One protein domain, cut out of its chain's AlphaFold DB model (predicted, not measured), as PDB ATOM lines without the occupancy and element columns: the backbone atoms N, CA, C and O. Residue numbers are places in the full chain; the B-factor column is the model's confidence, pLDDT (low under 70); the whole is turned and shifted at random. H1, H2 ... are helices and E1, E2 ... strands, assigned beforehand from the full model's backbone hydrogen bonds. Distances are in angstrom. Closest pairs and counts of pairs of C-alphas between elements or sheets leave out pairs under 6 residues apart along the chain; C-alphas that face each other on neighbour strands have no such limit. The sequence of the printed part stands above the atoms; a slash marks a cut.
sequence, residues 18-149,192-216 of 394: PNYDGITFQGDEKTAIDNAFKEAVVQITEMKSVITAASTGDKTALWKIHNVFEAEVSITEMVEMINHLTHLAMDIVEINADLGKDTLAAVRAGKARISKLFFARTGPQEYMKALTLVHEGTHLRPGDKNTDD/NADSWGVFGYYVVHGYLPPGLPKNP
ATOM      1  N   PRO A  18     -41.045   8.132 -34.659       97.62
ATOM      2  CA  PRO A  18     -41.959   8.592 -35.684       97.62
ATOM      3  C   PRO A  18     -42.704   9.849 -35.218       97.62
ATOM      4  O   PRO A  18     -43.010  10.009 -34.034       97.62
ATOM      5  N   ASN A  19     -43.051  10.708 -36.169       97.69
ATOM      6  CA  ASN A  19     -44.122  11.681 -36.045       97.69
ATOM      7  C   ASN A  19     -45.254  11.286 -37.006       97.69
ATOM      8  O   ASN A  19     -45.022  11.090 -38.199       97.69
ATOM      9  N   TYR A  20     -46.468  11.145 -36.472       96.88
ATOM     10  CA  TYR A  20     -47.646  10.633 -37.179       96.88
ATOM     11  C   TYR A  20     -48.725  11.694 -37.400       96.88
ATOM     12  O   TYR A  20     -49.886  11.348 -37.624       96.88
ATOM     13  N   ASP A  21     -48.379  12.974 -37.281       94.06
ATOM     14  CA  ASP A  21     -49.334  14.068 -37.422       94.06
ATOM     15  C   ASP A  21     -50.173  13.932 -38.705       94.06
ATOM     16  O   ASP A  21     -49.667  13.967 -39.827       94.06
ATOM     17  N   GLY A  22     -51.489  13.770 -38.531       89.69
ATOM     18  CA  GLY A  22     -52.445  13.650 -39.636       89.69
ATOM     19  C   GLY A  22     -52.565  12.258 -40.271       89.69
ATOM     20  O   GLY A  22     -53.299  12.115 -41.248       89.69
ATOM     21  N   ILE A  23     -51.908  11.229 -39.728       95.44
ATOM     22  CA  ILE A  23     -52.018   9.849 -40.216       95.44
ATOM     23  C   ILE A  23     -53.187   9.115 -39.562       95.44
ATOM     24  O   ILE A  23     -53.351   9.108 -38.344       95.44
ATOM     25  N   THR A  24     -53.972   8.425 -40.390       92.75
ATOM     26  CA  THR A  24     -54.942   7.420 -39.938       92.75
ATOM     27  C   THR A  24     -54.384   6.033 -40.214       92.75
ATOM     28  O   THR A  24     -53.980   5.750 -41.338       92.75
ATOM     29  N   PHE A  25     -54.393   5.174 -39.199       94.12
ATOM     30  CA  PHE A  25     -53.908   3.799 -39.295       94.12
ATOM     31  C   PHE A  25     -55.053   2.810 -39.480       94.12
ATOM     32  O   PHE A  25     -56.165   3.034 -38.990       94.12
ATOM     33  N   GLN A  26     -54.756   1.685 -40.121       90.56
ATOM     34  CA  GLN A  26     -55.638   0.528 -40.216       90.56
ATOM     35  C   GLN A  26     -54.954  -0.707 -39.619       90.56
ATOM     36  O   GLN A  26     -53.753  -0.910 -39.774       90.56
ATOM     37  N   GLY A  27     -55.723  -1.545 -38.916       90.56
ATOM     38  CA  GLY A  27     -55.213  -2.800 -38.357       90.56
ATOM     39  C   GLY A  27     -54.014  -2.612 -37.419       90.56
ATOM     40  O   GLY A  27     -54.095  -1.877 -36.435       90.56
ATOM     41  N   ASP A  28     -52.919  -3.307 -37.715       92.06
ATOM     42  CA  ASP A  28     -51.686  -3.377 -36.924       92.06
ATOM     43  C   ASP A  28     -50.547  -2.482 -37.452       92.06
ATOM     44  O   ASP A  28     -49.438  -2.515 -36.914       92.06
ATOM     45  N   GLU A  29     -50.814  -1.628 -38.447       95.12
ATOM     46  CA  GLU A  29     -49.810  -0.777 -39.106       95.12
ATOM     47  C   GLU A  29     -49.011   0.079 -38.119       95.12
ATOM     48  O   GLU A  29     -47.779   0.126 -38.181       95.12
ATOM     49  N   LYS A  30     -49.699   0.731 -37.171       95.62
ATOM     50  CA  LYS A  30     -49.042   1.572 -36.162       95.62
ATOM     51  C   LYS A  30     -48.075   0.753 -35.313       95.62
ATOM     52  O   LYS A  30     -46.934   1.156 -35.121       95.62
ATOM     53  N   THR A  31     -48.523  -0.405 -34.840       95.19
ATOM     54  CA  THR A  31     -47.720  -1.309 -34.011       95.19
ATOM     55  C   THR A  31     -46.498  -1.814 -34.771       95.19
ATOM     56  O   THR A  31     -45.405  -1.851 -34.210       95.19
ATOM     57  N   ALA A  32     -46.657  -2.163 -36.052       95.06
ATOM     58  CA  ALA A  32     -45.554  -2.611 -36.894       95.06
ATOM     59  C   ALA A  32     -44.481  -1.521 -37.068       95.06
ATOM     60  O   ALA A  32     -43.291  -1.816 -36.943       95.06
ATOM     61  N   ILE A  33     -44.883  -0.267 -37.308       97.00
ATOM     62  CA  ILE A  33     -43.942   0.857 -37.407       97.00
ATOM     63  C   ILE A  33     -43.311   1.153 -36.038       97.00
ATOM     64  O   ILE A  33     -42.090   1.256 -35.952       97.00
ATOM     65  N   ASP A  34     -44.100   1.239 -34.963       96.69
ATOM     66  CA  ASP A  34     -43.595   1.506 -33.608       96.69
ATOM     67  C   ASP A  34     -42.546   0.466 -33.180       96.69
ATOM     68  O   ASP A  34     -41.519   0.816 -32.600       96.69
ATOM     69  N   ASN A  35     -42.774  -0.817 -33.473       95.25
ATOM     70  CA  ASN A  35     -41.816  -1.880 -33.168       95.25
ATOM     71  C   ASN A  35     -40.528  -1.745 -33.987       95.25
ATOM     72  O   ASN A  35     -39.441  -1.897 -33.430       95.25
ATOM     73  N   ALA A  36     -40.631  -1.380 -35.267       96.94
ATOM     74  CA  ALA A  36     -39.462  -1.105 -36.095       96.94
ATOM     75  C   ALA A  36     -38.656   0.104 -35.580       96.94
ATOM     76  O   ALA A  36     -37.428   0.051 -35.557       96.94
ATOM     77  N   PHE A  37     -39.318   1.164 -35.095       97.62
ATOM     78  CA  PHE A  37     -38.637   2.293 -34.452       97.62
ATOM     79  C   PHE A  37     -37.964   1.903 -33.136       97.62
ATOM     80  O   PHE A  37     -36.848   2.347 -32.886       97.62
ATOM     81  N   LYS A  38     -38.593   1.062 -32.303       95.44
ATOM     82  CA  LYS A  38     -37.957   0.556 -31.071       95.44
ATOM     83  C   LYS A  38     -36.657  -0.179 -31.382       95.44
ATOM     84  O   LYS A  38     -35.651   0.069 -30.729       95.44
ATOM     85  N   GLU A  39     -36.664  -1.047 -32.390       95.12
ATOM     86  CA  GLU A  39     -35.447  -1.733 -32.822       95.12
ATOM     87  C   GLU A  39     -34.420  -0.749 -33.406       95.12
ATOM     88  O   GLU A  39     -33.251  -0.792 -33.024       95.12
ATOM     89  N   ALA A  40     -34.842   0.202 -34.246       97.50
ATOM     90  CA  ALA A  40     -33.956   1.236 -34.784       97.50
ATOM     91  C   ALA A  40     -33.310   2.098 -33.679       97.50
ATOM     92  O   ALA A  40     -32.135   2.444 -33.779       97.50
ATOM     93  N   VAL A  41     -34.024   2.397 -32.588       96.88
ATOM     94  CA  VAL A  41     -33.469   3.083 -31.407       96.88
ATOM     95  C   VAL A  41     -32.348   2.265 -30.764       96.88
ATOM     96  O   VAL A  41     -31.315   2.837 -30.405       96.88
ATOM     97  N   VAL A  42     -32.503   0.941 -30.649       95.50
ATOM     98  CA  VAL A  42     -31.438   0.053 -30.148       95.50
ATOM     99  C   VAL A  42     -30.235   0.090 -31.087       95.50
ATOM    100  O   VAL A  42     -29.116   0.317 -30.632       95.50
ATOM    101  N   GLN A  43     -30.465  -0.038 -32.396       97.25
ATOM    102  CA  GLN A  43     -29.403   0.049 -33.402       97.25
ATOM    103  C   GLN A  43     -28.646   1.384 -33.316       97.25
ATOM    104  O   GLN A  43     -27.421   1.389 -33.223       97.25
ATOM    105  N   ILE A  44     -29.348   2.521 -33.266       98.31
ATOM    106  CA  ILE A  44     -28.746   3.861 -33.150       98.31
ATOM    107  C   ILE A  44     -27.972   4.018 -31.837       98.31
ATOM    108  O   ILE A  44     -26.891   4.611 -31.832       98.31
ATOM    109  N   THR A  45     -28.477   3.461 -30.736       96.38
ATOM    110  CA  THR A  45     -27.787   3.478 -29.437       96.38
ATOM    111  C   THR A  45     -26.444   2.751 -29.516       96.38
ATOM    112  O   THR A  45     -25.414   3.311 -29.130       96.38
ATOM    113  N   GLU A  46     -26.423   1.548 -30.090       96.94
ATOM    114  CA  GLU A  46     -25.191   0.772 -30.247       96.94
ATOM    115  C   GLU A  46     -24.233   1.400 -31.265       96.94
ATOM    116  O   GLU A  46     -23.030   1.485 -31.007       96.94
ATOM    117  N   MET A  47     -24.746   1.923 -32.384       98.25
ATOM    118  CA  MET A  47     -23.937   2.661 -33.359       98.25
ATOM    119  C   MET A  47     -23.246   3.855 -32.697       98.25
ATOM    120  O   MET A  47     -22.042   4.045 -32.870       98.25
ATOM    121  N   LYS A  48     -23.977   4.632 -31.889       97.62
ATOM    122  CA  LYS A  48     -23.434   5.776 -31.148       97.62
ATOM    123  C   LYS A  48     -22.345   5.357 -30.169       97.62
ATOM    124  O   LYS A  48     -21.315   6.027 -30.099       97.62
ATOM    125  N   SER A  49     -22.544   4.253 -29.450       96.00
ATOM    126  CA  SER A  49     -21.544   3.692 -28.537       96.00
ATOM    127  C   SER A  49     -20.251   3.325 -29.278       96.00
ATOM    128  O   SER A  49     -19.168   3.781 -28.906       96.00
ATOM    129  N   VAL A  50     -20.363   2.596 -30.396       97.62
ATOM    130  CA  VAL A  50     -19.211   2.203 -31.225       97.62
ATOM    131  C   VAL A  50     -18.503   3.423 -31.823       97.62
ATOM    132  O   VAL A  50     -17.284   3.522 -31.722       97.62
ATOM    133  N   ILE A  51     -19.235   4.381 -32.396       98.19
ATOM    134  CA  ILE A  51     -18.650   5.594 -32.992       98.19
ATOM    135  C   ILE A  51     -17.948   6.451 -31.929       98.19
ATOM    136  O   ILE A  51     -16.859   6.967 -32.177       98.19
ATOM    137  N   THR A  52     -18.526   6.567 -30.730       96.56
ATOM    138  CA  THR A  52     -17.914   7.305 -29.613       96.56
ATOM    139  C   THR A  52     -16.625   6.633 -29.143       96.56
ATOM    140  O   THR A  52     -15.617   7.303 -28.944       96.56
ATOM    141  N   ALA A  53     -16.610   5.305 -29.007       96.50
ATOM    142  CA  ALA A  53     -15.392   4.583 -28.650       96.50
ATOM    143  C   ALA A  53     -14.312   4.737 -29.740       96.50
ATOM    144  O   ALA A  53     -13.159   5.061 -29.439       96.50
ATOM    145  N   ALA A  54     -14.692   4.593 -31.011       97.50
ATOM    146  CA  ALA A  54     -13.793   4.742 -32.151       97.50
ATOM    147  C   ALA A  54     -13.173   6.148 -32.238       97.50
ATOM    148  O   ALA A  54     -11.971   6.267 -32.473       97.50
ATOM    149  N   SER A  55     -13.948   7.208 -31.983       96.88
ATOM    150  CA  SER A  55     -13.447   8.592 -31.998       96.88
ATOM    151  C   SER A  55     -12.436   8.884 -30.883       96.88
ATOM    152  O   SER A  55     -11.620   9.794 -31.014       96.88
ATOM    153  N   THR A  56     -12.426   8.070 -29.822       95.44
ATOM    154  CA  THR A  56     -11.413   8.107 -28.751       95.44
ATOM    155  C   THR A  56     -10.226   7.161 -28.980       95.44
ATOM    156  O   THR A  56      -9.329   7.084 -28.142       95.44
ATOM    157  N   GLY A  57     -10.183   6.463 -30.121       94.38
ATOM    158  CA  GLY A  57      -9.076   5.589 -30.516       94.38
ATOM    159  C   GLY A  57      -9.239   4.110 -30.150       94.38
ATOM    160  O   GLY A  57      -8.261   3.362 -30.236       94.38
ATOM    161  N   ASP A  58     -10.438   3.655 -29.764       97.25
ATOM    162  CA  ASP A  58     -10.702   2.227 -29.562       97.25
ATOM    163  C   ASP A  58     -10.577   1.467 -30.894       97.25
ATOM    164  O   ASP A  58     -11.370   1.632 -31.827       97.25
ATOM    165  N   LYS A  59      -9.566   0.597 -30.973       96.38
ATOM    166  CA  LYS A  59      -9.262  -0.184 -32.176       96.38
ATOM    167  C   LYS A  59     -10.351  -1.202 -32.504       96.38
ATOM    168  O   LYS A  59     -10.630  -1.415 -33.678       96.38
ATOM    169  N   THR A  60     -10.959  -1.833 -31.504       95.69
ATOM    170  CA  THR A  60     -12.034  -2.814 -31.704       95.69
ATOM    171  C   THR A  60     -13.278  -2.135 -32.265       95.69
ATOM    172  O   THR A  60     -13.920  -2.665 -33.171       95.69
ATOM    173  N   ALA A  61     -13.601  -0.939 -31.772       96.94
ATOM    174  CA  ALA A  61     -14.693  -0.133 -32.301       96.94
ATOM    175  C   ALA A  61     -14.421   0.337 -33.742       96.94
ATOM    176  O   ALA A  61     -15.290   0.197 -34.602       96.94
ATOM    177  N   LEU A  62     -13.199   0.799 -34.033       96.81
ATOM    178  CA  LEU A  62     -12.777   1.141 -35.397       96.81
ATOM    179  C   LEU A  62     -12.905  -0.052 -36.353       96.81
ATOM    180  O   LEU A  62     -13.452   0.085 -37.442       96.81
ATOM    181  N   TRP A  63     -12.490  -1.250 -35.931       95.69
ATOM    182  CA  TRP A  63     -12.650  -2.466 -36.734       95.69
ATOM    183  C   TRP A  63     -14.112  -2.782 -37.060       95.69
ATOM    184  O   TRP A  63     -14.411  -3.195 -38.181       95.69
ATOM    185  N   LYS A  64     -15.040  -2.550 -36.122       97.69
ATOM    186  CA  LYS A  64     -16.477  -2.713 -36.388       97.69
ATOM    187  C   LYS A  64     -16.972  -1.748 -37.466       97.69
ATOM    188  O   LYS A  64     -17.752  -2.161 -38.316       97.69
ATOM    189  N   ILE A  65     -16.503  -0.501 -37.451       98.12
ATOM    190  CA  ILE A  65     -16.823   0.491 -38.487       98.12
ATOM    191  C   ILE A  65     -16.251   0.052 -39.840       98.12
ATOM    192  O   ILE A  65     -16.975   0.012 -40.832       98.12
ATOM    193  N   HIS A  66     -14.978  -0.352 -39.882       96.06
ATOM    194  CA  HIS A  66     -14.307  -0.745 -41.125       96.06
ATOM    195  C   HIS A  66     -14.936  -1.980 -41.780       96.06
ATOM    196  O   HIS A  66     -14.947  -2.085 -43.005       96.06
ATOM    197  N   ASN A  67     -15.519  -2.885 -40.986       96.75
ATOM    198  CA  ASN A  67     -16.251  -4.038 -41.509       96.75
ATOM    199  C   ASN A  67     -17.512  -3.659 -42.309       96.75
ATOM    200  O   ASN A  67     -18.063  -4.524 -42.986       96.75
ATOM    201  N   VAL A  68     -17.970  -2.405 -42.251       97.69
ATOM    202  CA  VAL A  68     -19.161  -1.921 -42.969       97.69
ATOM    203  C   VAL A  68     -18.832  -0.788 -43.945       97.69
ATOM    204  O   VAL A  68     -19.359  -0.779 -45.057       97.69
ATOM    205  N   PHE A  69     -17.943   0.129 -43.553       96.75
ATOM    206  CA  PHE A  69     -17.626   1.362 -44.284       96.75
ATOM    207  C   PHE A  69     -16.225   1.398 -44.922       96.75
ATOM    208  O   PHE A  69     -15.880   2.410 -45.525       96.75
ATOM    209  N   GLU A  70     -15.427   0.329 -44.812       92.88
ATOM    210  CA  GLU A  70     -13.991   0.311 -45.153       92.88
ATOM    211  C   GLU A  70     -13.130   1.244 -44.270       92.88
ATOM    212  O   GLU A  70     -13.622   1.992 -43.424       92.88
ATOM    213  N   ALA A  71     -11.806   1.142 -44.410       90.81
ATOM    214  CA  ALA A  71     -10.836   1.718 -43.468       90.81
ATOM    215  C   ALA A  71     -10.700   3.251 -43.496       90.81
ATOM    216  O   ALA A  71     -10.083   3.828 -42.605       90.81
ATOM    217  N   GLU A  72     -11.205   3.913 -44.535       92.44
ATOM    218  CA  GLU A  72     -10.918   5.332 -44.778       92.44
ATOM    219  C   GLU A  72     -12.045   6.281 -44.373       92.44
ATOM    220  O   GLU A  72     -11.875   7.495 -44.484       92.44
ATOM    221  N   VAL A  73     -13.186   5.753 -43.923       94.81
ATOM    222  CA  VAL A  73     -14.379   6.549 -43.616       94.81
ATOM    223  C   VAL A  73     -14.094   7.653 -42.590       94.81
ATOM    224  O   VAL A  73     -13.404   7.455 -41.588       94.81
ATOM    225  N   SER A  74     -14.650   8.843 -42.829       95.81
ATOM    226  CA  SER A  74     -14.508   9.982 -41.920       95.81
ATOM    227  C   SER A  74     -15.263   9.757 -40.606       95.81
ATOM    228  O   SER A  74     -16.486   9.894 -40.549       95.81
ATOM    229  N   ILE A  75     -14.530   9.482 -39.522       97.38
ATOM    230  CA  ILE A  75     -15.107   9.335 -38.174       97.38
ATOM    231  C   ILE A  75     -15.801  10.623 -37.711       97.38
ATOM    232  O   ILE A  75     -16.845  10.553 -37.067       97.38
ATOM    233  N   THR A  76     -15.276  11.798 -38.071       96.75
ATOM    234  CA  THR A  76     -15.903  13.089 -37.747       96.75
ATOM    235  C   THR A  76     -17.305  13.195 -38.348       96.75
ATOM    236  O   THR A  76     -18.254  13.513 -37.637       96.75
ATOM    237  N   GLU A  77     -17.465  12.854 -39.629       96.75
ATOM    238  CA  GLU A  77     -18.779  12.876 -40.288       96.75
ATOM    239  C   GLU A  77     -19.715  11.805 -39.722       96.75
ATOM    240  O   GLU A  77     -20.915  12.040 -39.575       96.75
ATOM    241  N   MET A  78     -19.175  10.648 -39.323       98.06
ATOM    242  CA  MET A  78     -19.971   9.627 -38.647       98.06
ATOM    243  C   MET A  78     -20.519  10.111 -37.297       98.06
ATOM    244  O   MET A  78     -21.676   9.836 -36.980       98.06
ATOM    245  N   VAL A  79     -19.719  10.847 -36.512       97.44
ATOM    246  CA  VAL A  79     -20.161  11.467 -35.249       97.44
ATOM    247  C   VAL A  79     -21.297  12.461 -35.500       97.44
ATOM    248  O   VAL A  79     -22.288  12.470 -34.769       97.44
ATOM    249  N   GLU A  80     -21.195  13.287 -36.539       97.06
ATOM    250  CA  GLU A  80     -22.251  14.245 -36.870       97.06
ATOM    251  C   GLU A  80     -23.548  13.558 -37.309       97.06
ATOM    252  O   GLU A  80     -24.627  13.903 -36.818       97.06
ATOM    253  N   MET A  81     -23.457  12.545 -38.176       97.94
ATOM    254  CA  MET A  81     -24.624  11.786 -38.625       97.94
ATOM    255  C   MET A  81     -25.312  11.053 -37.467       97.94
ATOM    256  O   MET A  81     -26.533  11.133 -37.323       97.94
ATOM    257  N   ILE A  82     -24.559  10.377 -36.590       97.81
ATOM    258  CA  ILE A  82     -25.180   9.639 -35.483       97.81
ATOM    259  C   ILE A  82     -25.822  10.574 -34.450       97.81
ATOM    260  O   ILE A  82     -26.854  10.242 -33.858       97.81
ATOM    261  N   ASN A  83     -25.270  11.776 -34.261       96.50
ATOM    262  CA  ASN A  83     -25.888  12.808 -33.431       96.50
ATOM    263  C   ASN A  83     -27.195  13.324 -34.044       96.50
ATOM    264  O   ASN A  83     -28.157  13.539 -33.308       96.50
ATOM    265  N   HIS A  84     -27.265  13.465 -35.372       96.81
ATOM    266  CA  HIS A  84     -28.516  13.772 -36.062       96.81
ATOM    267  C   HIS A  84     -29.569  12.677 -35.821       96.81
ATOM    268  O   HIS A  84     -30.650  12.968 -35.305       96.81
ATOM    269  N   LEU A  85     -29.227  11.413 -36.092       98.00
ATOM    270  CA  LEU A  85     -30.136  10.277 -35.898       98.00
ATOM    271  C   LEU A  85     -30.626  10.147 -34.447       98.00
ATOM    272  O   LEU A  85     -31.795   9.844 -34.220       98.00
ATOM    273  N   THR A  86     -29.768  10.431 -33.458       96.69
ATOM    274  CA  THR A  86     -30.111  10.376 -32.021       96.69
ATOM    275  C   THR A  86     -31.364  11.195 -31.687       96.69
ATOM    276  O   THR A  86     -32.120  10.827 -30.785       96.69
ATOM    277  N   HIS A  87     -31.600  12.304 -32.387       95.00
ATOM    278  CA  HIS A  87     -32.654  13.265 -32.054       95.00
ATOM    279  C   HIS A  87     -33.747  13.396 -33.111       95.00
ATOM    280  O   HIS A  87     -34.687  14.171 -32.929       95.00
ATOM    281  N   LEU A  88     -33.636  12.644 -34.203       97.56
ATOM    282  CA  LEU A  88     -34.526  12.770 -35.341       97.56
ATOM    283  C   LEU A  88     -35.953  12.307 -34.992       97.56
ATOM    284  O   LEU A  88     -36.189  11.164 -34.603       97.56
ATOM    285  N   ALA A  89     -36.915  13.211 -35.170       97.62
ATOM    286  CA  ALA A  89     -38.324  12.867 -35.294       97.62
ATOM    287  C   ALA A  89     -38.647  12.755 -36.788       97.62
ATOM    288  O   ALA A  89     -38.539  13.737 -37.518       97.62
ATOM    289  N   MET A  90     -38.980  11.553 -37.248       98.12
ATOM    290  CA  MET A  90     -39.243  11.283 -38.659       98.12
ATOM    291  C   MET A  90     -40.717  11.537 -38.981       98.12
ATOM    292  O   MET A  90     -41.581  10.775 -38.547       98.12
ATOM    293  N   ASP A  91     -40.997  12.572 -39.770       97.81
ATOM    294  CA  ASP A  91     -42.349  12.902 -40.227       97.81
ATOM    295  C   ASP A  91     -42.849  11.876 -41.251       97.81
ATOM    296  O   ASP A  91     -42.469  11.911 -42.425       97.81
ATOM    297  N   ILE A  92     -43.728  10.973 -40.813       97.81
ATOM    298  CA  ILE A  92     -44.383   9.986 -41.673       97.81
ATOM    299  C   ILE A  92     -45.695  10.581 -42.160       97.81
ATOM    300  O   ILE A  92     -46.606  10.832 -41.376       97.81
ATOM    301  N   VAL A  93     -45.793  10.794 -43.472       97.00
ATOM    302  CA  VAL A  93     -46.939  11.484 -44.091       97.00
ATOM    303  C   VAL A  93     -47.806  10.586 -44.960       97.00
ATOM    304  O   VAL A  93     -48.876  11.002 -45.395       97.00
ATOM    305  N   GLU A  94     -47.367   9.354 -45.200       96.06
ATOM    306  CA  GLU A  94     -48.123   8.378 -45.973       96.06
ATOM    307  C   GLU A  94     -47.745   6.954 -45.563       96.06
ATOM    308  O   GLU A  94     -46.564   6.630 -45.412       96.06
ATOM    309  N   ILE A  95     -48.760   6.105 -45.408       96.25
ATOM    310  CA  ILE A  95     -48.640   4.676 -45.118       96.25
ATOM    311  C   ILE A  95     -49.317   3.910 -46.251       96.25
ATOM    312  O   ILE A  95     -50.308   4.380 -46.810       96.25
ATOM    313  N   ASN A  96     -48.781   2.738 -46.594       94.44
ATOM    314  CA  ASN A  96     -49.171   1.967 -47.776       94.44
ATOM    315  C   ASN A  96     -48.982   2.735 -49.090       94.44
ATOM    316  O   ASN A  96     -49.701   2.482 -50.061       94.44
ATOM    317  N   ALA A  97     -48.007   3.644 -49.118       94.06
ATOM    318  CA  ALA A  97     -47.671   4.424 -50.296       94.06
ATOM    319  C   ALA A  97     -47.308   3.502 -51.472       94.06
ATOM    320  O   ALA A  97     -46.630   2.481 -51.300       94.06
ATOM    321  N   ASP A  98     -47.743   3.870 -52.676       93.69
ATOM    322  CA  ASP A  98     -47.320   3.199 -53.904       93.69
ATOM    323  C   ASP A  98     -45.968   3.763 -54.354       93.69
ATOM    324  O   ASP A  98     -45.883   4.798 -55.017       93.69
ATOM    325  N   LEU A  99     -44.895   3.103 -53.918       93.31
ATOM    326  CA  LEU A  99     -43.510   3.496 -54.197       93.31
ATOM    327  C   LEU A  99     -42.840   2.593 -55.248       93.31
ATOM    328  O   LEU A  99     -41.633   2.694 -55.470       93.31
ATOM    329  N   GLY A 100     -43.610   1.713 -55.894       91.62
ATOM    330  CA  GLY A 100     -43.100   0.660 -56.768       91.62
ATOM    331  C   GLY A 100     -42.865  -0.676 -56.054       91.62
ATOM    332  O   GLY A 100     -42.999  -0.803 -54.839       91.62
ATOM    333  N   LYS A 101     -42.535  -1.700 -56.849       87.31
ATOM    334  CA  LYS A 101     -42.517  -3.111 -56.424       87.31
ATOM    335  C   LYS A 101     -41.397  -3.491 -55.445       87.31
ATOM    336  O   LYS A 101     -41.570  -4.456 -54.712       87.31
ATOM    337  N   ASP A 102     -40.304  -2.728 -55.416       90.25
ATOM    338  CA  ASP A 102     -39.080  -3.084 -54.679       90.25
ATOM    339  C   ASP A 102     -38.717  -2.054 -53.589       90.25
ATOM    340  O   ASP A 102     -37.658  -2.140 -52.976       90.25
ATOM    341  N   THR A 103     -39.598  -1.088 -53.310       94.44
ATOM    342  CA  THR A 103     -39.319   0.041 -52.409       94.44
ATOM    343  C   THR A 103     -40.015  -0.148 -51.064       94.44
ATOM    344  O   THR A 103     -41.236  -0.295 -51.016       94.44
ATOM    345  N   LEU A 104     -39.268  -0.131 -49.957       96.94
ATOM    346  CA  LEU A 104     -39.802  -0.293 -48.593       96.94
ATOM    347  C   LEU A 104     -40.318   1.030 -48.013       96.94
ATOM    348  O   LEU A 104     -41.410   1.095 -47.451       96.94
ATOM    349  N   ALA A 105     -39.548   2.093 -48.185       97.81
ATOM    350  CA  ALA A 105     -39.900   3.446 -47.799       97.81
ATOM    351  C   ALA A 105     -39.224   4.427 -48.763       97.81
ATOM    352  O   ALA A 105     -38.485   4.013 -49.653       97.81
ATOM    353  N   ALA A 106     -39.574   5.704 -48.652       97.44
ATOM    354  CA  ALA A 106     -38.842   6.767 -49.320       97.44
ATOM    355  C   ALA A 106     -39.038   8.096 -48.595       97.44
ATOM    356  O   ALA A 106     -40.161   8.455 -48.216       97.44
ATOM    357  N   VAL A 107     -37.975   8.886 -48.526       96.31
ATOM    358  CA  VAL A 107     -38.021  10.294 -48.142       96.31
ATOM    359  C   VAL A 107     -38.136  11.188 -49.376       96.31
ATOM    360  O   VAL A 107     -37.356  11.107 -50.322       96.31
ATOM    361  N   ARG A 108     -39.110  12.107 -49.377       91.19
ATOM    362  CA  ARG A 108     -39.154  13.222 -50.341       91.19
ATOM    363  C   ARG A 108     -39.580  14.503 -49.649       91.19
ATOM    364  O   ARG A 108     -40.562  14.502 -48.911       91.19
ATOM    365  N   ALA A 109     -38.885  15.600 -49.950       88.81
ATOM    366  CA  ALA A 109     -39.139  16.913 -49.351       88.81
ATOM    367  C   ALA A 109     -39.159  16.870 -47.807       88.81
ATOM    368  O   ALA A 109     -40.053  17.433 -47.176       88.81
ATOM    369  N   GLY A 110     -38.201  16.149 -47.214       91.56
ATOM    370  CA  GLY A 110     -38.055  16.025 -45.760       91.56
ATOM    371  C   GLY A 110     -39.117  15.162 -45.071       91.56
ATOM    372  O   GLY A 110     -39.211  15.189 -43.851       91.56
ATOM    373  N   LYS A 111     -39.937  14.426 -45.829       95.25
ATOM    374  CA  LYS A 111     -41.054  13.633 -45.306       95.25
ATOM    375  C   LYS A 111     -40.951  12.185 -45.756       95.25
ATOM    376  O   LYS A 111     -40.734  11.927 -46.944       95.25
ATOM    377  N   ALA A 112     -41.144  11.264 -44.821       97.56
ATOM    378  CA  ALA A 112     -41.087   9.831 -45.049       97.56
ATOM    379  C   ALA A 112     -42.448   9.277 -45.495       97.56
ATOM    380  O   ALA A 112     -43.513   9.689 -45.023       97.56
ATOM    381  N   ARG A 113     -42.401   8.308 -46.406       98.06
ATOM    382  CA  ARG A 113     -43.539   7.492 -46.834       98.06
ATOM    383  C   ARG A 113     -43.191   6.027 -46.652       98.06
ATOM    384  O   ARG A 113     -42.118   5.608 -47.074       98.06
ATOM    385  N   ILE A 114     -44.103   5.253 -46.079       98.06
ATOM    386  CA  ILE A 114     -43.925   3.818 -45.846       98.06
ATOM    387  C   ILE A 114     -44.776   3.048 -46.857       98.06
ATOM    388  O   ILE A 114     -45.977   3.300 -46.977       98.06
ATOM    389  N   SER A 115     -44.171   2.123 -47.603       97.38
ATOM    390  CA  SER A 115     -44.881   1.352 -48.628       97.38
ATOM    391  C   SER A 115     -45.603   0.134 -48.049       97.38
ATOM    392  O   SER A 115     -45.386  -0.273 -46.910       97.38
ATOM    393  N   LYS A 116     -46.425  -0.521 -48.877       94.81
ATOM    394  CA  LYS A 116     -47.019  -1.830 -48.545       94.81
ATOM    395  C   LYS A 116     -45.965  -2.926 -48.346       94.81
ATOM    396  O   LYS A 116     -46.164  -3.839 -47.547       94.81
ATOM    397  N   LEU A 117     -44.842  -2.844 -49.066       95.44
ATOM    398  CA  LEU A 117     -43.771  -3.837 -48.997       95.44
ATOM    399  C   LEU A 117     -43.101  -3.847 -47.619       95.44
ATOM    400  O   LEU A 117     -42.714  -4.914 -47.153       95.44
ATOM    401  N   PHE A 118     -43.023  -2.692 -46.948       97.06
ATOM    402  CA  PHE A 118     -42.540  -2.594 -45.569       97.06
ATOM    403  C   PHE A 118     -43.287  -3.549 -44.637       97.06
ATOM    404  O   PHE A 118     -42.669  -4.329 -43.915       97.06
ATOM    405  N   PHE A 119     -44.620  -3.544 -44.693       95.19
ATOM    406  CA  PHE A 119     -45.458  -4.406 -43.858       95.19
ATOM    407  C   PHE A 119     -45.367  -5.878 -44.254       95.19
ATOM    408  O   PHE A 119     -45.407  -6.745 -43.384       95.19
ATOM    409  N   ALA A 120     -45.171  -6.161 -45.545       93.94
ATOM    410  CA  ALA A 120     -45.005  -7.519 -46.053       93.94
ATOM    411  C   ALA A 120     -43.701  -8.196 -45.583       93.94
ATOM    412  O   ALA A 120     -43.620  -9.429 -45.588       93.94
ATOM    413  N   ARG A 121     -42.684  -7.433 -45.146       93.50
ATOM    414  CA  ARG A 121     -41.471  -8.003 -44.539       93.50
ATOM    415  C   ARG A 121     -41.795  -8.594 -43.171       93.50
ATOM    416  O   ARG A 121     -42.120  -7.889 -42.220       93.50
ATOM    417  N   THR A 122     -41.690  -9.907 -43.076       91.81
ATOM    418  CA  THR A 122     -41.983 -10.685 -41.871       91.81
ATOM    419  C   THR A 122     -40.947 -11.794 -41.715       91.81
ATOM    420  O   THR A 122     -40.157 -12.058 -42.630       91.81
ATOM    421  N   GLY A 123     -40.925 -12.450 -40.552       90.38
ATOM    422  CA  GLY A 123     -40.066 -13.612 -40.350       90.38
ATOM    423  C   GLY A 123     -38.577 -13.240 -40.475       90.38
ATOM    424  O   GLY A 123     -38.156 -12.211 -39.947       90.38
ATOM    425  N   PRO A 124     -37.772 -14.012 -41.227       88.50
ATOM    426  CA  PRO A 124     -36.344 -13.737 -41.410       88.50
ATOM    427  C   PRO A 124     -36.001 -12.388 -42.058       88.50
ATOM    428  O   PRO A 124     -34.837 -12.006 -42.039       88.50
ATOM    429  N   GLN A 125     -36.968 -11.686 -42.660       91.62
ATOM    430  CA  GLN A 125     -36.762 -10.381 -43.306       91.62
ATOM    431  C   GLN A 125     -37.252  -9.203 -42.458       91.62
ATOM    432  O   GLN A 125     -37.163  -8.060 -42.893       91.62
ATOM    433  N   GLU A 126     -37.783  -9.451 -41.263       92.69
ATOM    434  CA  GLU A 126     -38.372  -8.406 -40.423       92.69
ATOM    435  C   GLU A 126     -37.367  -7.320 -40.016       92.69
ATOM    436  O   GLU A 126     -37.725  -6.144 -39.977       92.69
ATOM    437  N   TYR A 127     -36.090  -7.689 -39.866       92.88
ATOM    438  CA  TYR A 127     -34.985  -6.758 -39.609       92.88
ATOM    439  C   TYR A 127     -34.879  -5.633 -40.653       92.88
ATOM    440  O   TYR A 127     -34.360  -4.554 -40.360       92.88
ATOM    441  N   MET A 128     -35.370  -5.865 -41.881       96.12
ATOM    442  CA  MET A 128     -35.362  -4.852 -42.936       96.12
ATOM    443  C   MET A 128     -36.180  -3.627 -42.535       96.12
ATOM    444  O   MET A 128     -35.845  -2.534 -42.962       96.12
ATOM    445  N   LYS A 129     -37.206  -3.767 -41.686       97.50
ATOM    446  CA  LYS A 129     -38.028  -2.633 -41.247       97.50
ATOM    447  C   LYS A 129     -37.206  -1.606 -40.468       97.50
ATOM    448  O   LYS A 129     -37.212  -0.430 -40.818       97.50
ATOM    449  N   ALA A 130     -36.478  -2.043 -39.441       97.81
ATOM    450  CA  ALA A 130     -35.631  -1.159 -38.643       97.81
ATOM    451  C   ALA A 130     -34.465  -0.597 -39.469       97.81
ATOM    452  O   ALA A 130     -34.208   0.605 -39.424       97.81
ATOM    453  N   LEU A 131     -33.831  -1.447 -40.287       97.56
ATOM    454  CA  LEU A 131     -32.773  -1.054 -41.221       97.56
ATOM    455  C   LEU A 131     -33.244   0.063 -42.163       97.56
ATOM    456  O   LEU A 131     -32.570   1.084 -42.282       97.56
ATOM    457  N   THR A 132     -34.420  -0.100 -42.779       98.31
ATOM    458  CA  THR A 132     -35.030   0.906 -43.654       98.31
ATOM    459  C   THR A 132     -35.282   2.209 -42.907       98.31
ATOM    460  O   THR A 132     -34.985   3.268 -43.437       98.31
ATOM    461  N   LEU A 133     -35.778   2.183 -41.668       98.69
ATOM    462  CA  LEU A 133     -35.999   3.425 -40.918       98.69
ATOM    463  C   LEU A 133     -34.691   4.161 -40.594       98.69
ATOM    464  O   LEU A 133     -34.661   5.388 -40.638       98.69
ATOM    465  N   VAL A 134     -33.610   3.438 -40.294       98.69
ATOM    466  CA  VAL A 134     -32.283   4.049 -40.115       98.69
ATOM    467  C   VAL A 134     -31.796   4.666 -41.429       98.69
ATOM    468  O   VAL A 134     -31.383   5.822 -41.425       98.69
ATOM    469  N   HIS A 135     -31.904   3.928 -42.538       98.56
ATOM    470  CA  HIS A 135     -31.574   4.387 -43.891       98.56
ATOM    471  C   HIS A 135     -32.336   5.670 -44.268       98.56
ATOM    472  O   HIS A 135     -31.737   6.687 -44.604       98.56
ATOM    473  N   GLU A 136     -33.664   5.676 -44.138       98.44
ATOM    474  CA  GLU A 136     -34.469   6.861 -44.455       98.44
ATOM    475  C   GLU A 136     -34.139   8.029 -43.521       98.44
ATOM    476  O   GLU A 136     -34.168   9.195 -43.917       98.44
ATOM    477  N   GLY A 137     -33.782   7.725 -42.271       98.38
ATOM    478  CA  GLY A 137     -33.354   8.721 -41.303       98.38
ATOM    479  C   GLY A 137     -32.120   9.495 -41.759       98.38
ATOM    480  O   GLY A 137     -32.044  10.701 -41.535       98.38
ATOM    481  N   THR A 138     -31.174   8.856 -42.447       98.44
ATOM    482  CA  THR A 138     -29.953   9.537 -42.895       98.44
ATOM    483  C   THR A 138     -30.173  10.453 -44.100       98.44
ATOM    484  O   THR A 138     -29.453  11.445 -44.250       98.44
ATOM    485  N   HIS A 139     -31.221  10.224 -44.900       98.00
ATOM    486  CA  HIS A 139     -31.651  11.172 -45.937       98.00
ATOM    487  C   HIS A 139     -32.237  12.469 -45.366       98.00
ATOM    488  O   HIS A 139     -32.325  13.471 -46.075       98.00
ATOM    489  N   LEU A 140     -32.639  12.473 -44.091       97.12
ATOM    490  CA  LEU A 140     -33.241  13.627 -43.419       97.12
ATOM    491  C   LEU A 140     -32.213  14.553 -42.752       97.12
ATOM    492  O   LEU A 140     -32.608  15.562 -42.154       97.12
ATOM    493  N   ARG A 141     -30.906  14.270 -42.869       95.12
ATOM    494  CA  ARG A 141     -29.867  15.181 -42.366       95.12
ATOM    495  C   ARG A 141     -29.937  16.506 -43.141       95.12
ATOM    496  O   ARG A 141     -29.894  16.495 -44.368       95.12
ATOM    497  N   PRO A 142     -30.066  17.655 -42.455       88.94
ATOM    498  CA  PRO A 142     -30.229  18.944 -43.118       88.94
ATOM    499  C   PRO A 142     -28.953  19.387 -43.843       88.94
ATOM    500  O   PRO A 142     -27.841  19.037 -43.444       88.94
ATOM    501  N   GLY A 143     -29.123  20.240 -44.855       86.94
ATOM    502  CA  GLY A 143     -28.023  20.790 -45.652       86.94
ATOM    503  C   GLY A 143     -27.625  19.884 -46.816       86.94
ATOM    504  O   GLY A 143     -28.438  19.120 -47.320       86.94
ATOM    505  N   ASP A 144     -26.370  19.989 -47.241       84.25
ATOM    506  CA  ASP A 144     -25.719  19.191 -48.292       84.25
ATOM    507  C   ASP A 144     -25.057  17.914 -47.739       84.25
ATOM    508  O   ASP A 144     -24.129  17.360 -48.327       84.25
ATOM    509  N   LYS A 145     -25.501  17.476 -46.555       87.56
ATOM    510  CA  LYS A 145     -24.897  16.391 -45.772       87.56
ATOM    511  C   LYS A 145     -25.834  15.197 -45.566       87.56
ATOM    512  O   LYS A 145     -25.553  14.346 -44.718       87.56
ATOM    513  N   ASN A 146     -26.941  15.139 -46.298       91.62
ATOM    514  CA  ASN A 146     -27.786  13.954 -46.383       91.62
ATOM    515  C   ASN A 146     -27.048  12.804 -47.080       91.62
ATOM    516  O   ASN A 146     -26.066  13.007 -47.794       91.62
ATOM    517  N   THR A 147     -27.511  11.584 -46.834       95.38
ATOM    518  CA  THR A 147     -27.050  10.414 -47.585       95.38
ATOM    519  C   THR A 147     -27.736  10.317 -48.939       95.38
ATOM    520  O   THR A 147     -28.786  10.926 -49.162       95.38
ATOM    521  N   ASP A 148     -27.167   9.481 -49.798       94.56
ATOM    522  CA  ASP A 148     -27.639   9.169 -51.136       94.56
ATOM    523  C   ASP A 148     -27.750   7.649 -51.323       94.56
ATOM    524  O   ASP A 148     -27.043   6.868 -50.678       94.56
ATOM    525  N   ASP A 149     -28.624   7.253 -52.247       93.19
ATOM    526  CA  ASP A 149     -28.804   5.861 -52.684       93.19
ATOM    527  C   ASP A 149     -28.079   5.558 -53.985       93.19
ATOM    528  O   ASP A 149     -27.724   4.420 -54.286       93.19
ATOM    529  N   ASN A 192     -23.395   6.783 -48.124       97.19
ATOM    530  CA  ASN A 192     -24.295   5.706 -48.532       97.19
ATOM    531  C   ASN A 192     -25.337   5.429 -47.443       97.19
ATOM    532  O   ASN A 192     -24.973   5.006 -46.343       97.19
ATOM    533  N   ALA A 193     -26.618   5.643 -47.751       97.62
ATOM    534  CA  ALA A 193     -27.714   5.473 -46.795       97.62
ATOM    535  C   ALA A 193     -27.792   4.032 -46.264       97.62
ATOM    536  O   ALA A 193     -27.840   3.795 -45.054       97.62
ATOM    537  N   ASP A 194     -27.663   3.051 -47.160       97.69
ATOM    538  CA  ASP A 194     -27.716   1.634 -46.798       97.69
ATOM    539  C   ASP A 194     -26.578   1.205 -45.869       97.69
ATOM    540  O   ASP A 194     -26.771   0.321 -45.036       97.69
ATOM    541  N   SER A 195     -25.413   1.860 -45.927       98.25
ATOM    542  CA  SER A 195     -24.309   1.549 -45.014       98.25
ATOM    543  C   SER A 195     -24.670   1.822 -43.554       98.25
ATOM    544  O   SER A 195     -24.220   1.093 -42.671       98.25
ATOM    545  N   TRP A 196     -25.515   2.817 -43.275       98.62
ATOM    546  CA  TRP A 196     -25.986   3.101 -41.918       98.62
ATOM    547  C   TRP A 196     -26.968   2.054 -41.414       98.62
ATOM    548  O   TRP A 196     -26.836   1.586 -40.284       98.62
ATOM    549  N   GLY A 197     -27.903   1.633 -42.265       98.12
ATOM    550  CA  GLY A 197     -28.802   0.528 -41.951       98.12
ATOM    551  C   GLY A 197     -28.043  -0.789 -41.713       98.12
ATOM    552  O   GLY A 197     -28.276  -1.482 -40.719       98.12
ATOM    553  N   VAL A 198     -27.082  -1.112 -42.585       98.50
ATOM    554  CA  VAL A 198     -26.190  -2.274 -42.438       98.50
ATOM    555  C   VAL A 198     -25.382  -2.183 -41.145       98.50
ATOM    556  O   VAL A 198     -25.260  -3.181 -40.433       98.50
ATOM    557  N   PHE A 199     -24.842  -1.006 -40.815       98.69
ATOM    558  CA  PHE A 199     -24.066  -0.803 -39.593       98.69
ATOM    559  C   PHE A 199     -24.917  -0.998 -38.342       98.69
ATOM    560  O   PHE A 199     -24.483  -1.709 -37.436       98.69
ATOM    561  N   GLY A 200     -26.135  -0.449 -38.324       98.06
ATOM    562  CA  GLY A 200     -27.107  -0.622 -37.247       98.06
ATOM    563  C   GLY A 200     -27.414  -2.090 -36.971       98.06
ATOM    564  O   GLY A 200     -27.292  -2.541 -35.831       98.06
ATOM    565  N   TYR A 201     -27.709  -2.861 -38.020       97.38
ATOM    566  CA  TYR A 201     -27.874  -4.310 -37.913       97.38
ATOM    567  C   TYR A 201     -26.604  -4.983 -37.373       97.38
ATOM    568  O   TYR A 201     -26.644  -5.762 -36.421       97.38
ATOM    569  N   TYR A 202     -25.453  -4.670 -37.963       97.75
ATOM    570  CA  TYR A 202     -24.187  -5.324 -37.657       97.75
ATOM    571  C   TYR A 202     -23.762  -5.154 -36.191       97.75
ATOM    572  O   TYR A 202     -23.375  -6.135 -35.551       97.75
ATOM    573  N   VAL A 203     -23.863  -3.941 -35.632       96.94
ATOM    574  CA  VAL A 203     -23.443  -3.676 -34.240       96.94
ATOM    575  C   VAL A 203     -24.322  -4.381 -33.206       96.94
ATOM    576  O   VAL A 203     -23.877  -4.656 -32.092       96.94
ATOM    577  N   VAL A 204     -25.547  -4.701 -33.604       95.44
ATOM    578  CA  VAL A 204     -26.568  -5.315 -32.771       95.44
ATOM    579  C   VAL A 204     -26.559  -6.843 -32.870       95.44
ATOM    580  O   VAL A 204     -26.652  -7.532 -31.855       95.44
ATOM    581  N   HIS A 205     -26.447  -7.383 -34.082       93.75
ATOM    582  CA  HIS A 205     -26.534  -8.821 -34.335       93.75
ATOM    583  C   HIS A 205     -25.171  -9.512 -34.281       93.75
ATOM    584  O   HIS A 205     -25.101 -10.722 -34.069       93.75
ATOM    585  N   GLY A 206     -24.080  -8.759 -34.435       95.31
ATOM    586  CA  GLY A 206     -22.731  -9.313 -34.389       95.31
ATOM    587  C   GLY A 206     -22.281  -9.938 -35.704       95.31
ATOM    588  O   GLY A 206     -21.249 -10.595 -35.738       95.31
ATOM    589  N   TYR A 207     -23.051  -9.784 -36.780       95.38
ATOM    590  CA  TYR A 207     -22.743 -10.283 -38.120       95.38
ATOM    591  C   TYR A 207     -23.450  -9.424 -39.177       95.38
ATOM    592  O   TYR A 207     -24.390  -8.697 -38.862       95.38
ATOM    593  N   LEU A 208     -22.967  -9.451 -40.424       95.69
ATOM    594  CA  LEU A 208     -23.549  -8.660 -41.517       95.69
ATOM    595  C   LEU A 208     -24.952  -9.171 -41.902       95.69
ATOM    596  O   LEU A 208     -25.186 -10.377 -41.814       95.69
ATOM    597  N   PRO A 209     -25.867  -8.305 -42.381       95.44
ATOM    598  CA  PRO A 209     -27.190  -8.730 -42.833       95.44
ATOM    599  C   PRO A 209     -27.128  -9.882 -43.855       95.44
ATOM    600  O   PRO A 209     -26.289  -9.833 -44.756       95.44
ATOM    601  N   PRO A 210     -28.031 -10.883 -43.796       91.69
ATOM    602  CA  PRO A 210     -27.994 -12.048 -44.689       91.69
ATOM    603  C   PRO A 210     -28.057 -11.730 -46.192       91.69
ATOM    604  O   PRO A 210     -27.595 -12.530 -47.001       91.69
ATOM    605  N   GLY A 211     -28.643 -10.588 -46.567       89.00
ATOM    606  CA  GLY A 211     -28.740 -10.137 -47.960       89.00
ATOM    607  C   GLY A 211     -27.498  -9.413 -48.494       89.00
ATOM    608  O   GLY A 211     -27.419  -9.188 -49.696       89.00
ATOM    609  N   LEU A 212     -26.536  -9.054 -47.636       94.19
ATOM    610  CA  LEU A 212     -25.314  -8.371 -48.053       94.19
ATOM    611  C   LEU A 212     -24.254  -9.408 -48.464       94.19
ATOM    612  O   LEU A 212     -23.840 -10.214 -47.622       94.19
ATOM    613  N   PRO A 213     -23.761  -9.412 -49.719       91.25
ATOM    614  CA  PRO A 213     -22.674 -10.306 -50.110       91.25
ATOM    615  C   PRO A 213     -21.407 -10.030 -49.288       91.25
ATOM    616  O   PRO A 213     -21.195  -8.921 -48.801       91.25
ATOM    617  N   LYS A 214     -20.514 -11.018 -49.154       89.88
ATOM    618  CA  LYS A 214     -19.196 -10.796 -48.533       89.88
ATOM    619  C   LYS A 214     -18.412  -9.761 -49.348       89.88
ATOM    620  O   LYS A 214     -18.435  -9.801 -50.578       89.88
ATOM    621  N   ASN A 215     -17.685  -8.872 -48.669       92.81
ATOM    622  CA  ASN A 215     -16.823  -7.909 -49.345       92.81
ATOM    623  C   ASN A 215     -15.764  -8.647 -50.192       92.81
ATOM    624  O   ASN A 215     -15.005  -9.457 -49.647       92.81
ATOM    625  N   PRO A 216     -15.687  -8.377 -51.507       91.06
ATOM    626  CA  PRO A 216     -14.780  -9.081 -52.408       91.06
ATOM    627  C   PRO A 216     -13.299  -8.746 -52.181       91.06
ATOM    628  O   PRO A 216     -12.439  -9.494 -52.637       91.06
TER     629      PRO A 216
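This is residues 18 to 149 and 192 to 216 of the 394 residues of an uncharacterized protein of Panaeolus cyanescens (UniProt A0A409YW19). A small three-stranded sheet, E1, E3 and E2, makes one end of the domain, and H5 packs over one of its faces; the long helix H1 runs the length of the domain along one side, with H5 and H6 crossing it, H2 at the end away from the sheet, and H3 running back along H1 from that end toward the sheet. The printed part has 157 residues, with six named helices and three strands in the order H1 H2 H3 E1 E2 E3 H4 H5 H6. The sheet's order is E1 E3 E2, mixed, and the class is mostly helix. The whole is compact, with a radius of gyration of the C-alphas of 15.4 A and spans of 47 by 34 by 24 A.

In the sheet, E1 is residues 89 to 97, 19.6 A long, and bends by 58 degrees at residue 93; E3 is residues 111 to 115, 13.3 A, and E2 residues 105 to 108, 10.1 A. H5 is residues 127 to 139, 19.3 A, and H4 residues 116 to 120, 6.5 A. H1, residues 29 to 55, is 38.2 A long and begins at C-alpha 29 (-49.810, -0.777, -39.106). H2 is residues 59 to 69, 14.8 A, and H3 residues 75 to 87, 19.0 A. H6, residues 193 to 205, is 19.0 A long and ends at C-alpha 205 (-26.534, -8.821, -34.335).

E1 and E3 are parallel, with N 112 and O 91 at 2.8 A. E3 and E2 form an antiparallel hairpin, with N 113 and O 106 at 2.9 A. H5 is on the sheet at a height of 8.6 A, over E3 and along the strands, at 25 degrees on the local plane; these are two layers, a helix on one face of a sheet. H4 only grazes the sheet with residues 116 to 119. H5 and H6 touch at a steep tilt of 43 degrees, opposite ways, the closest C-alphas being Leu 131 and Gly 197, 4.3 A. H1 is the hub, touching four helices: H5 (C-alphas 36 and 130, 4.6 A), H6 (43 and 200, 4.5 A; about perpendicular, 85 degrees), H2 (54 and 62, 5.0 A) and H3 (48 and 82, 6.1 A; a shallow tilt of 33 degrees, only just short of steep). H2 and H3 are apart. Every O i to N i+4 pair is within hydrogen-bond range in H1 and H4, against 6 of 7 in H2, 8 of 9 in H3 and in H5, and 7 of 9 in H6.

The two C-alphas farthest apart, Gln 26 and Gly 57, are 47.8 A apart. Residues 150 to 191 are not printed; C-alphas 149 and 192 are 6.1 A apart across the cut. Of the links printed whole, none is long. The mean pLDDT of the printed part is 95.4, and no printed residue is under 70.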